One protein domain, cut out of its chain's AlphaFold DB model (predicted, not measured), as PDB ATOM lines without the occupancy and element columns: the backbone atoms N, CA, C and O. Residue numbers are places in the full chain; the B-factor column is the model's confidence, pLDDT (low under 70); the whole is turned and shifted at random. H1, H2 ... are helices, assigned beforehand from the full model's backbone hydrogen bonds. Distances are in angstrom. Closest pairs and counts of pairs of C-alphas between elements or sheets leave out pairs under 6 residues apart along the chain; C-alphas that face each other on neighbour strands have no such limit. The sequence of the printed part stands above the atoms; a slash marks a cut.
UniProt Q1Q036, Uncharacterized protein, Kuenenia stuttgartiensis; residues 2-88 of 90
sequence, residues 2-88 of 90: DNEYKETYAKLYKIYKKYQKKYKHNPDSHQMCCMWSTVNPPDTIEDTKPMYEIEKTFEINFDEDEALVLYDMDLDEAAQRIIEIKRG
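AT A GLANCE: This is residues 2 to 88 of the 90 residues of an uncharacterized protein of Kuenenia stuttgartiensis (UniProt Q1Q036). One long helix, H1, runs along the length of a compact body, and three shorter helices gather over it: H3 lies side by side with its residues 11 to 19, H5 crosses it at a steep tilt, and H4 lies beyond, away from H1. The four-residue H2 fills the place between the last residues of H1 and the last of H4, and a long loop, residues 36 to 48, sweeps round the outside from H2 to H3. The printed part has 87 residues with five named helices, H1 to H5 in that order, and no named strand; the class is all helix. It is compact, with a radius of gyration of the C-alphas of 12.1 A and spans of 35 by 24 by 18 A.

IN THESE COORDINATES: Find C-alpha 2 at (199.390, 373.718, 193.161); from there H1, residues 2 to 20, runs 25.6 A to C-alpha 20 at (198.424, 351.391, 180.756). Further on you meet H2, residues 32 to 35, and then H3, residues 49 to 58, 14.3 A long. H4, residues 64 to 72, measures 12.9 A. H5, residues 75 to 86, runs 16.4 A and ends at C-alpha 86, (196.413, 362.347, 202.935).

HOW THE PARTS SIT: Begin with H1, the hub, which touches H2, H3 and H5. With residues 16 to 20 alone it touches H2, the closest C-alphas being those of Gln 20 and Met 35, 4.6 A apart. With residues 11 to 19 alone it touches H3 at a shallow tilt of 20 degrees, opposite ways; the closest C-alphas, of Tyr 19 and Pro 50, are 6.8 A apart. H1 and H5 touch at a steep tilt of 61 degrees, opposite ways, with the C-alphas of Tyr 9 and Ala 79 closest at 5.3 A. H2 also touches H4, where the C-alphas of Cys 33 and Tyr 71 come closest at 5.0 A. H4 and H5 are close but not clearly touching, at a shallow tilt of 30 degrees, opposite ways; their closest C-alphas, of Leu 70 and Ala 78, are 6.0 A apart. H1 and H4 are apart. In H1, H3, H4 and H5 every O i to N i+4 pair is within hydrogen-bond range; H2 is too short for such a pair.

THE WHOLE: Look at the C-alphas of His 25 and Gly 88, the two farthest apart, at 36.4 A. The printed part has no cut. The links from H1 to H2 and from H2 to H3 are long, with 11 and 13 residues; those from H3 to H4 and from H4 to H5 are tight. The mean pLDDT of the printed part is 95.1, and no printed residue is under 70.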
ATOM      1  N   ASP A   2     198.864 374.053 194.498       77.75
ATOM      2  CA  ASP A   2     199.390 373.718 193.161       77.75
ATOM      3  C   ASP A   2     200.625 372.812 193.144       77.75
ATOM      4  O   ASP A   2     200.731 371.956 192.272       77.75
ATOM      5  N   ASN A   3     201.570 372.980 194.077       90.12
ATOM      6  CA  ASN A   3     202.792 372.170 194.070       90.12
ATOM      7  C   ASN A   3     202.535 370.714 194.498       90.12
ATOM      8  O   ASN A   3     202.990 369.789 193.838       90.12
ATOM      9  N   GLU A   4     201.739 370.508 195.551       94.56
ATOM     10  CA  GLU A   4     201.347 369.170 196.021       94.56
ATOM     11  C   GLU A   4     200.491 368.436 194.982       94.56
ATOM     12  O   GLU A   4     200.696 367.245 194.740       94.56
ATOM     13  N   TYR A   5     199.584 369.162 194.318       96.31
ATOM     14  CA  TYR A   5     198.823 368.647 193.185       96.31
ATOM     15  C   TYR A   5     199.742 368.170 192.057       96.31
ATOM     16  O   TYR A   5     199.692 367.005 191.671       96.31
ATOM     17  N   LYS A   6     200.641 369.039 191.576       97.31
ATOM     18  CA  LYS A   6     201.578 368.715 190.489       97.31
ATOM     19  C   LYS A   6     202.468 367.522 190.827       97.31
ATOM     20  O   LYS A   6     202.698 366.674 189.969       97.31
ATOM     21  N   GLU A   7     202.960 367.436 192.061       97.12
ATOM     22  CA  GLU A   7     203.777 366.307 192.515       97.12
ATOM     23  C   GLU A   7     202.980 365.000 192.587       97.12
ATOM     24  O   GLU A   7     203.476 363.958 192.149       97.12
ATOM     25  N   THR A   8     201.749 365.053 193.105       98.00
ATOM     26  CA  THR A   8     200.856 363.890 193.192       98.00
ATOM     27  C   THR A   8     200.489 363.396 191.802       98.00
ATOM     28  O   THR A   8     200.735 362.231 191.487       98.00
ATOM     29  N   TYR A   9     200.023 364.296 190.937       98.38
ATOM     30  CA  TYR A   9     199.689 363.990 189.552       98.38
ATOM     31  C   TYR A   9     200.888 363.407 188.801       98.38
ATOM     32  O   TYR A   9     200.779 362.364 188.167       98.38
ATOM     33  N   ALA A  10     202.075 364.016 188.907       98.25
ATOM     34  CA  ALA A  10     203.262 363.525 188.209       98.25
ATOM     35  C   ALA A  10     203.688 362.120 188.669       98.25
ATOM     36  O   ALA A  10     204.172 361.326 187.857       98.25
ATOM     37  N   LYS A  11     203.533 361.796 189.961       98.44
ATOM     38  CA  LYS A  11     203.774 360.441 190.481       98.44
ATOM     39  C   LYS A  11     202.708 359.470 189.978       98.44
ATOM     40  O   LYS A  11     203.072 358.434 189.426       98.44
ATOM     41  N   LEU A  12     201.430 359.829 190.089       98.44
ATOM     42  CA  LEU A  12     200.312 358.993 189.656       98.44
ATOM     43  C   LEU A  12     200.377 358.712 188.151       98.44
ATOM     44  O   LEU A  12     200.322 357.557 187.743       98.44
ATOM     45  N   TYR A  13     200.644 359.733 187.333       98.38
ATOM     46  CA  TYR A  13     200.830 359.613 185.887       98.38
ATOM     47  C   TYR A  13     201.941 358.619 185.522       98.38
ATOM     48  O   TYR A  13     201.793 357.830 184.588       98.38
ATOM     49  N   LYS A  14     203.059 358.596 186.266       98.31
ATOM     50  CA  LYS A  14     204.136 357.614 186.037       98.31
ATOM     51  C   LYS A  14     203.659 356.182 186.282       98.31
ATOM     52  O   LYS A  14     203.983 355.302 185.482       98.31
ATOM     53  N   ILE A  15     202.897 355.955 187.353       98.25
ATOM     54  CA  ILE A  15     202.302 354.648 187.658       98.25
ATOM     55  C   ILE A  15     201.291 354.295 186.559       98.25
ATOM     56  O   ILE A  15     201.406 353.241 185.934       98.25
ATOM     57  N   TYR A  16     200.378 355.208 186.231       98.25
ATOM     58  CA  TYR A  16     199.389 355.038 185.172       98.25
ATOM     59  C   TYR A  16     200.041 354.635 183.846       98.25
ATOM     60  O   TYR A  16     199.739 353.571 183.308       98.25
ATOM     61  N   LYS A  17     201.043 355.381 183.362       97.25
ATOM     62  CA  LYS A  17     201.744 355.051 182.110       97.25
ATOM     63  C   LYS A  17     202.473 353.713 182.164       97.25
ATOM     64  O   LYS A  17     202.593 353.060 181.127       97.25
ATOM     65  N   LYS A  18     202.980 353.294 183.325       96.62
ATOM     66  CA  LYS A  18     203.628 351.985 183.502       96.62
ATOM     67  C   LYS A  18     202.636 350.838 183.297       96.62
ATOM     68  O   LYS A  18     203.003 349.840 182.678       96.62
ATOM     69  N   TYR A  19     201.412 350.964 183.810       96.44
ATOM     70  CA  TYR A  19     200.397 349.912 183.720       96.44
ATOM     71  C   TYR A  19     199.567 349.984 182.439       96.44
ATOM     72  O   TYR A  19     199.411 348.960 181.782       96.44
ATOM     73  N   GLN A  20     199.164 351.178 182.002       95.25
ATOM     74  CA  GLN A  20     198.424 351.391 180.756       95.25
ATOM     75  C   GLN A  20     199.165 350.817 179.541       95.25
ATOM     76  O   GLN A  20     198.575 350.118 178.723       95.25
ATOM     77  N   LYS A  21     200.494 350.983 179.469       94.12
ATOM     78  CA  LYS A  21     201.318 350.411 178.385       94.12
ATOM     79  C   LYS A  21     201.297 348.880 178.311       94.12
ATOM     80  O   LYS A  21     201.653 348.331 177.268       94.12
ATOM     81  N   LYS A  22     200.922 348.180 179.388       93.25
ATOM     82  CA  LYS A  22     200.797 346.711 179.382       93.25
ATOM     83  C   LYS A  22     199.572 346.259 178.587       93.25
ATOM     84  O   LYS A  22     199.599 345.181 178.000       93.25
ATOM     85  N   TYR A  23     198.543 347.097 178.518       91.38
ATOM     86  CA  TYR A  23     197.281 346.808 177.854       91.38
ATOM     87  C   TYR A  23     197.177 347.637 176.574       91.38
ATOM     88  O   TYR A  23     196.589 348.708 176.552       91.38
ATOM     89  N   LYS A  24     197.753 347.133 175.473       85.81
ATOM     90  CA  LYS A  24     197.824 347.855 174.182       85.81
ATOM     91  C   LYS A  24     196.464 348.269 173.598       85.81
ATOM     92  O   LYS A  24     196.435 349.132 172.729       85.81
ATOM     93  N   HIS A  25     195.379 347.620 174.021       88.25
ATOM     94  CA  HIS A  25     194.012 347.955 173.616       88.25
ATOM     95  C   HIS A  25     193.429 349.130 174.407       88.25
ATOM     96  O   HIS A  25     192.471 349.742 173.947       88.25
ATOM     97  N   ASN A  26     193.995 349.453 175.572       90.44
ATOM     98  CA  ASN A  26     193.523 350.577 176.357       90.44
ATOM     99  C   ASN A  26     193.964 351.888 175.703       90.44
ATOM    100  O   ASN A  26     195.157 352.053 175.409       90.44
ATOM    101  N   PRO A  27     193.044 352.847 175.519       89.50
ATOM    102  CA  PRO A  27     193.412 354.182 175.087       89.50
ATOM    103  C   PRO A  27     194.291 354.861 176.144       89.50
ATOM    104  O   PRO A  27     194.304 354.488 177.316       89.50
ATOM    105  N   ASP A  28     195.030 355.885 175.726       91.62
ATOM    106  CA  ASP A  28     195.699 356.790 176.661       91.62
ATOM    107  C   ASP A  28     194.734 357.909 177.080       91.62
ATOM    108  O   ASP A  28     194.947 359.073 176.758       91.62
ATOM    109  N   SER A  29     193.611 357.536 177.701       93.81
ATOM    110  CA  SER A  29     192.496 358.447 178.009       93.81
ATOM    111  C   SER A  29     192.634 359.180 179.342       93.81
ATOM    112  O   SER A  29     191.774 359.993 179.660       93.81
ATOM    113  N   HIS A  30     193.674 358.871 180.124       96.50
ATOM    114  CA  HIS A  30     193.868 359.340 181.503       96.50
ATOM    115  C   HIS A  30     192.822 358.827 182.505       96.50
ATOM    116  O   HIS A  30     192.834 359.248 183.656       96.50
ATOM    117  N   GLN A  31     191.963 357.890 182.102       97.75
ATOM    118  CA  GLN A  31     191.037 357.197 182.997       97.75
ATOM    119  C   GLN A  31     191.791 356.139 183.810       97.75
ATOM    120  O   GLN A  31     192.552 355.350 183.236       97.75
ATOM    121  N   MET A  32     191.576 356.086 185.123       97.75
ATOM    122  CA  MET A  32     192.279 355.166 186.022       97.75
ATOM    123  C   MET A  32     192.047 353.702 185.645       97.75
ATOM    124  O   MET A  32     193.007 352.925 185.616       97.75
ATOM    125  N   CYS A  33     190.832 353.342 185.216       96.69
ATOM    126  CA  CYS A  33     190.495 352.007 184.715       96.69
ATOM    127  C   CYS A  33     191.450 351.489 183.618       96.69
ATOM    128  O   CYS A  33     191.686 350.284 183.505       96.69
ATOM    129  N   CYS A  34     192.108 352.377 182.858       97.00
ATOM    130  CA  CYS A  34     193.081 351.996 181.832       97.00
ATOM    131  C   CYS A  34     194.401 351.433 182.394       97.00
ATOM    132  O   CYS A  34     195.243 350.972 181.617       97.00
ATOM    133  N   MET A  35     194.596 351.420 183.716       96.88
ATOM    134  CA  MET A  35     195.678 350.685 184.380       96.88
ATOM    135  C   MET A  35     195.418 349.172 184.478       96.88
ATOM    136  O   MET A  35     196.360 348.421 184.743       96.88
ATOM    137  N   TRP A  36     194.187 348.720 184.224       96.56
ATOM    138  CA  TRP A  36     193.767 347.313 184.171       96.56
ATOM    139  C   TRP A  36     193.267 346.953 182.770       96.56
ATOM    140  O   TRP A  36     193.115 347.825 181.925       96.56
ATOM    141  N   SER A  37     193.015 345.677 182.469       93.50
ATOM    142  CA  SER A  37     192.401 345.338 181.178       93.50
ATOM    143  C   SER A  37     190.947 345.804 181.145       93.50
ATOM    144  O   SER A  37     190.173 345.438 182.017       93.50
ATOM    145  N   THR A  38     190.561 346.536 180.101       89.88
ATOM    146  CA  THR A  38     189.159 346.952 179.891       89.88
ATOM    147  C   THR A  38     188.305 345.871 179.219       89.88
ATOM    148  O   THR A  38     187.084 345.972 179.189       89.88
ATOM    149  N   VAL A  39     188.939 344.820 178.686       91.38
ATOM    150  CA  VAL A  39     188.273 343.665 178.056       91.38
ATOM    151  C   VAL A  39     188.039 342.535 179.056       91.38
ATOM    152  O   VAL A  39     187.028 341.845 178.978       91.38
ATOM    153  N   ASN A  40     188.984 342.330 179.975       92.25
ATOM    154  CA  ASN A  40     188.895 341.329 181.032       92.25
ATOM    155  C   ASN A  40     189.401 341.943 182.347       92.25
ATOM    156  O   ASN A  40     190.544 341.666 182.739       92.25
ATOM    157  N   PRO A  41     188.615 342.849 182.957       92.00
ATOM    158  CA  PRO A  41     188.985 343.478 184.219       92.00
ATOM    159  C   PRO A  41     189.133 342.416 185.319       92.00
ATOM    160  O   PRO A  41     188.559 341.332 185.205       92.00
ATOM    161  N   PRO A  42     189.950 342.674 186.350       92.62
ATOM    162  CA  PRO A  42     190.037 341.775 187.498       92.62
ATOM    163  C   PRO A  42     188.717 341.771 188.287       92.62
ATOM    164  O   PRO A  42     187.968 342.744 188.242       92.62
ATOM    165  N   ASP A  43     188.481 340.699 189.043       91.94
ATOM    166  CA  ASP A  43     187.286 340.571 189.889       91.94
ATOM    167  C   ASP A  43     187.304 341.543 191.081       91.94
ATOM    168  O   ASP A  43     186.253 342.021 191.495       91.94
ATOM    169  N   THR A  44     188.493 341.866 191.607       93.06
ATOM    170  CA  THR A  44     188.702 342.855 192.675       93.06
ATOM    171  C   THR A  44     189.760 343.876 192.261       93.06
ATOM    172  O   THR A  44     190.733 343.541 191.578       93.06
ATOM    173  N   ILE A  45     189.569 345.143 192.649       95.62
ATOM    174  CA  ILE A  45     190.504 346.238 192.337       95.62
ATOM    175  C   ILE A  45     191.539 346.442 193.450       95.62
ATOM    176  O   ILE A  45     192.717 346.647 193.134       95.62
ATOM    177  N   GLU A  46     191.118 346.361 194.717       95.31
ATOM    178  CA  GLU A  46     191.971 346.565 195.901       95.31
ATOM    179  C   GLU A  46     193.222 345.670 195.876       95.31
ATOM    180  O   GLU A  46     194.346 346.145 196.018       95.31
ATOM    181  N   ASP A  47     193.052 344.396 195.514       94.12
ATOM    182  CA  ASP A  47     194.106 343.379 195.542       94.12
ATOM    183  C   ASP A  47     194.887 343.273 194.225       94.12
ATOM    184  O   ASP A  47     195.227 342.196 193.719       94.12
ATOM    185  N   THR A  48     195.199 344.420 193.625       96.69
ATOM    186  CA  THR A  48     195.880 344.467 192.329       96.69
ATOM    187  C   THR A  48     197.201 345.218 192.377       96.69
ATOM    188  O   THR A  48     197.416 346.159 193.134       96.69
ATOM    189  N   LYS A  49     198.128 344.830 191.490       97.00
ATOM    190  CA  LYS A  49     199.449 345.477 191.389       97.00
ATOM    191  C   LYS A  49     199.377 346.993 191.137       97.00
ATOM    192  O   LYS A  49     200.185 347.692 191.746       97.00
ATOM    193  N   PRO A  50     198.496 347.510 190.250       97.38
ATOM    194  CA  PRO A  50     198.284 348.949 190.130       97.38
ATOM    195  C   PRO A  50     197.922 349.606 191.464       97.38
ATOM    196  O   PRO A  50     198.569 350.587 191.819       97.38
ATOM    197  N   MET A  51     196.966 349.035 192.207       97.81
ATOM    198  CA  MET A  51     196.493 349.606 193.468       97.81
ATOM    199  C   MET A  51     197.587 349.609 194.539       97.81
ATOM    200  O   MET A  51     197.963 350.680 195.012       97.81
ATOM    201  N   TYR A  52     198.231 348.463 194.789       97.81
ATOM    202  CA  TYR A  52     199.339 348.371 195.751       97.81
ATOM    203  C   TYR A  52     200.488 349.347 195.454       97.81
ATOM    204  O   TYR A  52     201.178 349.816 196.360       97.81
ATOM    205  N   GLU A  53     200.757 349.647 194.177       98.31
ATOM    206  CA  GLU A  53     201.797 350.613 193.818       98.31
ATOM    207  C   GLU A  53     201.367 352.061 194.083       98.31
ATOM    208  O   GLU A  53     202.215 352.866 194.476       98.31
ATOM    209  N   ILE A  54     200.084 352.394 193.908       98.06
ATOM    210  CA  ILE A  54     199.521 353.695 194.290       98.06
ATOM    211  C   ILE A  54     199.609 353.852 195.811       98.06
ATOM    212  O   ILE A  54     200.273 354.777 196.279       98.06
ATOM    213  N   GLU A  55     199.041 352.914 196.569       97.75
ATOM    214  CA  GLU A  55     199.062 352.890 198.038       97.75
ATOM    215  C   GLU A  55     200.472 353.070 198.592       97.75
ATOM    216  O   GLU A  55     200.754 354.011 199.336       97.75
ATOM    217  N   LYS A  56     201.419 352.251 198.120       98.12
ATOM    218  CA  LYS A  56     202.823 352.342 198.525       98.12
ATOM    219  C   LYS A  56     203.476 353.673 198.149       98.12
ATOM    220  O   LYS A  56     204.314 354.168 198.897       98.12
ATOM    221  N   THR A  57     203.168 354.234 196.979       98.06
ATOM    222  CA  THR A  57     203.780 355.498 196.522       98.06
ATOM    223  C   THR A  57     203.288 356.692 197.330       98.06
ATOM    224  O   THR A  57     204.016 357.679 197.495       98.06
ATOM    225  N   PHE A  58     202.046 356.625 197.799       96.69
ATOM    226  CA  PHE A  58     201.395 357.718 198.500       96.69
ATOM    227  C   PHE A  58     201.282 357.500 200.010       96.69
ATOM    228  O   PHE A  58     200.947 358.465 200.686       96.69
ATOM    229  N   GLU A  59     201.655 356.327 200.525       96.62
ATOM    230  CA  GLU A  59     201.542 355.943 201.941       96.62
ATOM    231  C   GLU A  59     200.095 356.066 202.447       96.62
ATOM    232  O   GLU A  59     199.826 356.613 203.514       96.62
ATOM    233  N   ILE A  60     199.158 355.576 201.633       95.06
ATOM    234  CA  ILE A  60     197.717 355.498 201.912       95.06
ATOM    235  C   ILE A  60     197.253 354.055 201.720       95.06
ATOM    236  O   ILE A  60     197.952 353.287 201.065       95.06
ATOM    237  N   ASN A  61     196.083 353.714 202.252       94.25
ATOM    238  CA  ASN A  61     195.405 352.452 201.970       94.25
ATOM    239  C   ASN A  61     194.001 352.777 201.465       94.25
ATOM    240  O   ASN A  61     193.394 353.714 201.985       94.25
ATOM    241  N   PHE A  62     193.526 352.015 200.490       93.56
ATOM    242  CA  PHE A  62     192.144 352.045 200.034       93.56
ATOM    243  C   PHE A  62     191.458 350.764 200.501       93.56
ATOM    244  O   PHE A  62     192.047 349.686 200.425       93.56
ATOM    245  N   ASP A  63     190.229 350.874 200.990       93.81
ATOM    246  CA  ASP A  63     189.362 349.701 201.084       93.81
ATOM    247  C   ASP A  63     188.751 349.360 199.710       93.81
ATOM    248  O   ASP A  63     188.992 350.049 198.712       93.81
ATOM    249  N   GLU A  64     187.977 348.277 199.652       93.69
ATOM    250  CA  GLU A  64     187.349 347.788 198.423       93.69
ATOM    251  C   GLU A  64     186.491 348.862 197.734       93.69
ATOM    252  O   GLU A  64     186.582 349.052 196.515       93.69
ATOM    253  N   ASP A  65     185.699 349.602 198.512       94.62
ATOM    254  CA  ASP A  65     184.791 350.631 198.009       94.62
ATOM    255  C   ASP A  65     185.581 351.834 197.474       94.62
ATOM    256  O   ASP A  65     185.318 352.328 196.374       94.62
ATOM    257  N   GLU A  66     186.595 352.296 198.207       94.62
ATOM    258  CA  GLU A  66     187.448 353.394 197.761       94.62
ATOM    259  C   GLU A  66     188.296 353.014 196.540       94.62
ATOM    260  O   GLU A  66     188.523 353.850 195.660       94.62
ATOM    261  N   ALA A  67     188.734 351.757 196.453       95.88
ATOM    262  CA  ALA A  67     189.444 351.222 195.301       95.88
ATOM    263  C   ALA A  67     188.573 351.257 194.036       95.88
ATOM    264  O   ALA A  67     189.065 351.629 192.965       95.88
ATOM    265  N   LEU A  68     187.286 350.918 194.156       95.62
ATOM    266  CA  LEU A  68     186.310 351.027 193.068       95.62
ATOM    267  C   LEU A  68     186.044 352.484 192.683       95.62
ATOM    268  O   LEU A  68     186.054 352.819 191.500       95.62
ATOM    269  N   VAL A  69     185.889 353.376 193.662       96.00
ATOM    270  CA  VAL A  69     185.727 354.812 193.393       96.00
ATOM    271  C   VAL A  69     186.941 355.372 192.645       96.00
ATOM    272  O   VAL A  69     186.779 356.094 191.664       96.00
ATOM    273  N   LEU A  70     188.161 355.007 193.051       97.00
ATOM    274  CA  LEU A  70     189.386 355.416 192.360       97.00
ATOM    275  C   LEU A  70     189.474 354.836 190.938       97.00
ATOM    276  O   LEU A  70     190.020 355.485 190.048       97.00
ATOM    277  N   TYR A  71     188.970 353.620 190.718       96.56
ATOM    278  CA  TYR A  71     188.970 352.960 189.408       96.56
ATOM    279  C   TYR A  71     188.154 353.732 188.361       96.56
ATOM    280  O   TYR A  71     188.574 353.805 187.200       96.56
ATOM    281  N   ASP A  72     187.042 354.337 188.782       96.31
ATOM    282  CA  ASP A  72     186.129 355.098 187.921       96.31
ATOM    283  C   ASP A  72     186.570 356.551 187.662       96.31
ATOM    284  O   ASP A  72     185.993 357.224 186.809       96.31
ATOM    285  N   MET A  73     187.598 357.038 188.362       98.12
ATOM    286  CA  MET A  73     188.111 358.405 188.226       98.12
ATOM    287  C   MET A  73     189.053 358.586 187.029       98.12
ATOM    288  O   MET A  73     189.674 357.643 186.524       98.12
ATOM    289  N   ASP A  74     189.255 359.838 186.627       98.44
ATOM    290  CA  ASP A  74     190.428 360.234 185.847       98.44
ATOM    291  C   ASP A  74     191.649 360.577 186.723       98.44
ATOM    292  O   ASP A  74     191.602 360.584 187.953       98.44
ATOM    293  N   LEU A  75     192.797 360.820 186.090       98.25
ATOM    294  CA  LEU A  75     194.041 361.151 186.788       98.25
ATOM    295  C   LEU A  75     193.981 362.448 187.607       98.25
ATOM    296  O   LEU A  75     194.683 362.545 188.616       98.25
ATOM    297  N   ASP A  76     193.224 363.450 187.160       98.00
ATOM    298  CA  ASP A  76     193.095 364.727 187.857       98.00
ATOM    299  C   ASP A  76     192.228 364.536 189.118       98.00
ATOM    300  O   ASP A  76     192.633 364.944 190.212       98.00
ATOM    301  N   GLU A  77     191.096 363.838 188.990       98.19
ATOM    302  CA  GLU A  77     190.202 363.452 190.090       98.19
ATOM    303  C   GLU A  77     190.911 362.552 191.110       98.19
ATOM    304  O   GLU A  77     190.929 362.847 192.308       98.19
ATOM    305  N   ALA A  78     191.591 361.504 190.643       98.00
ATOM    306  CA  ALA A  78     192.328 360.579 191.496       98.00
ATOM    307  C   ALA A  78     193.475 361.275 192.245       98.00
ATOM    308  O   ALA A  78     193.700 361.020 193.431       98.00
ATOM    309  N   ALA A  79     194.194 362.197 191.592       98.06
ATOM    310  CA  ALA A  79     195.229 362.985 192.257       98.06
ATOM    311  C   ALA A  79     194.648 363.876 193.366       98.06
ATOM    312  O   ALA A  79     195.266 364.012 194.424       98.06
ATOM    313  N   GLN A  80     193.467 364.463 193.155       96.56
ATOM    314  CA  GLN A  80     192.774 365.230 194.191       96.56
ATOM    315  C   GLN A  80     192.324 364.330 195.345       96.56
ATOM    316  O   GLN A  80     192.643 364.640 196.494       96.56
ATOM    317  N   ARG A  81     191.696 363.183 195.054       95.94
ATOM    318  CA  ARG A  81     191.239 362.232 196.078       95.94
ATOM    319  C   ARG A  81     192.387 361.736 196.960       95.94
ATOM    320  O   ARG A  81     192.272 361.731 198.181       95.94
ATOM    321  N   ILE A  82     193.541 361.419 196.371       96.25
ATOM    322  CA  ILE A  82     194.753 361.037 197.117       96.25
ATOM    323  C   ILE A  82     195.196 362.149 198.082       96.25
ATOM    324  O   ILE A  82     195.603 361.871 199.211       96.25
ATOM    325  N   ILE A  83     195.126 363.415 197.664       95.50
ATOM    326  CA  ILE A  83     195.479 364.559 198.518       95.50
ATOM    327  C   ILE A  83     194.466 364.733 199.654       95.50
ATOM    328  O   ILE A  83     194.856 365.082 200.768       95.50
ATOM    329  N   GLU A  84     193.180 364.504 199.398       94.12
ATOM    330  CA  GLU A  84     192.130 364.561 200.420       94.12
ATOM    331  C   GLU A  84     192.336 363.499 201.500       94.12
ATOM    332  O   GLU A  84     192.414 363.853 202.681       94.12
ATOM    333  N   ILE A  85     192.569 362.247 201.093       92.81
ATOM    334  CA  ILE A  85     192.868 361.130 202.000       92.81
ATOM    335  C   ILE A  85     194.107 361.445 202.845       92.81
ATOM    336  O   ILE A  85     194.066 361.359 204.072       92.81
ATOM    337  N   LYS A  86     195.193 361.926 202.221       90.62
ATOM    338  CA  LYS A  86     196.413 362.347 202.935       90.62
ATOM    339  C   LYS A  86     196.180 363.432 203.979       90.62
ATOM    340  O   LYS A  86     196.912 363.518 204.962       90.62
ATOM    341  N   ARG A  87     195.194 364.294 203.750       91.62
ATOM    342  CA  ARG A  87     194.823 365.384 204.658       91.62
ATOM    343  C   ARG A  87     193.804 364.953 205.713       91.62
ATOM    344  O   ARG A  87     193.382 365.804 206.494       91.62
ATOM    345  N   GLY A  88     193.406 363.678 205.737       84.75
ATOM    346  CA  GLY A  88     192.376 363.158 206.635       84.75
ATOM    347  C   GLY A  88     190.981 363.698 206.321       84.75
ATOM    348  O   GLY A  88     190.150 363.810 207.219       84.75
TER     349      GLY A  88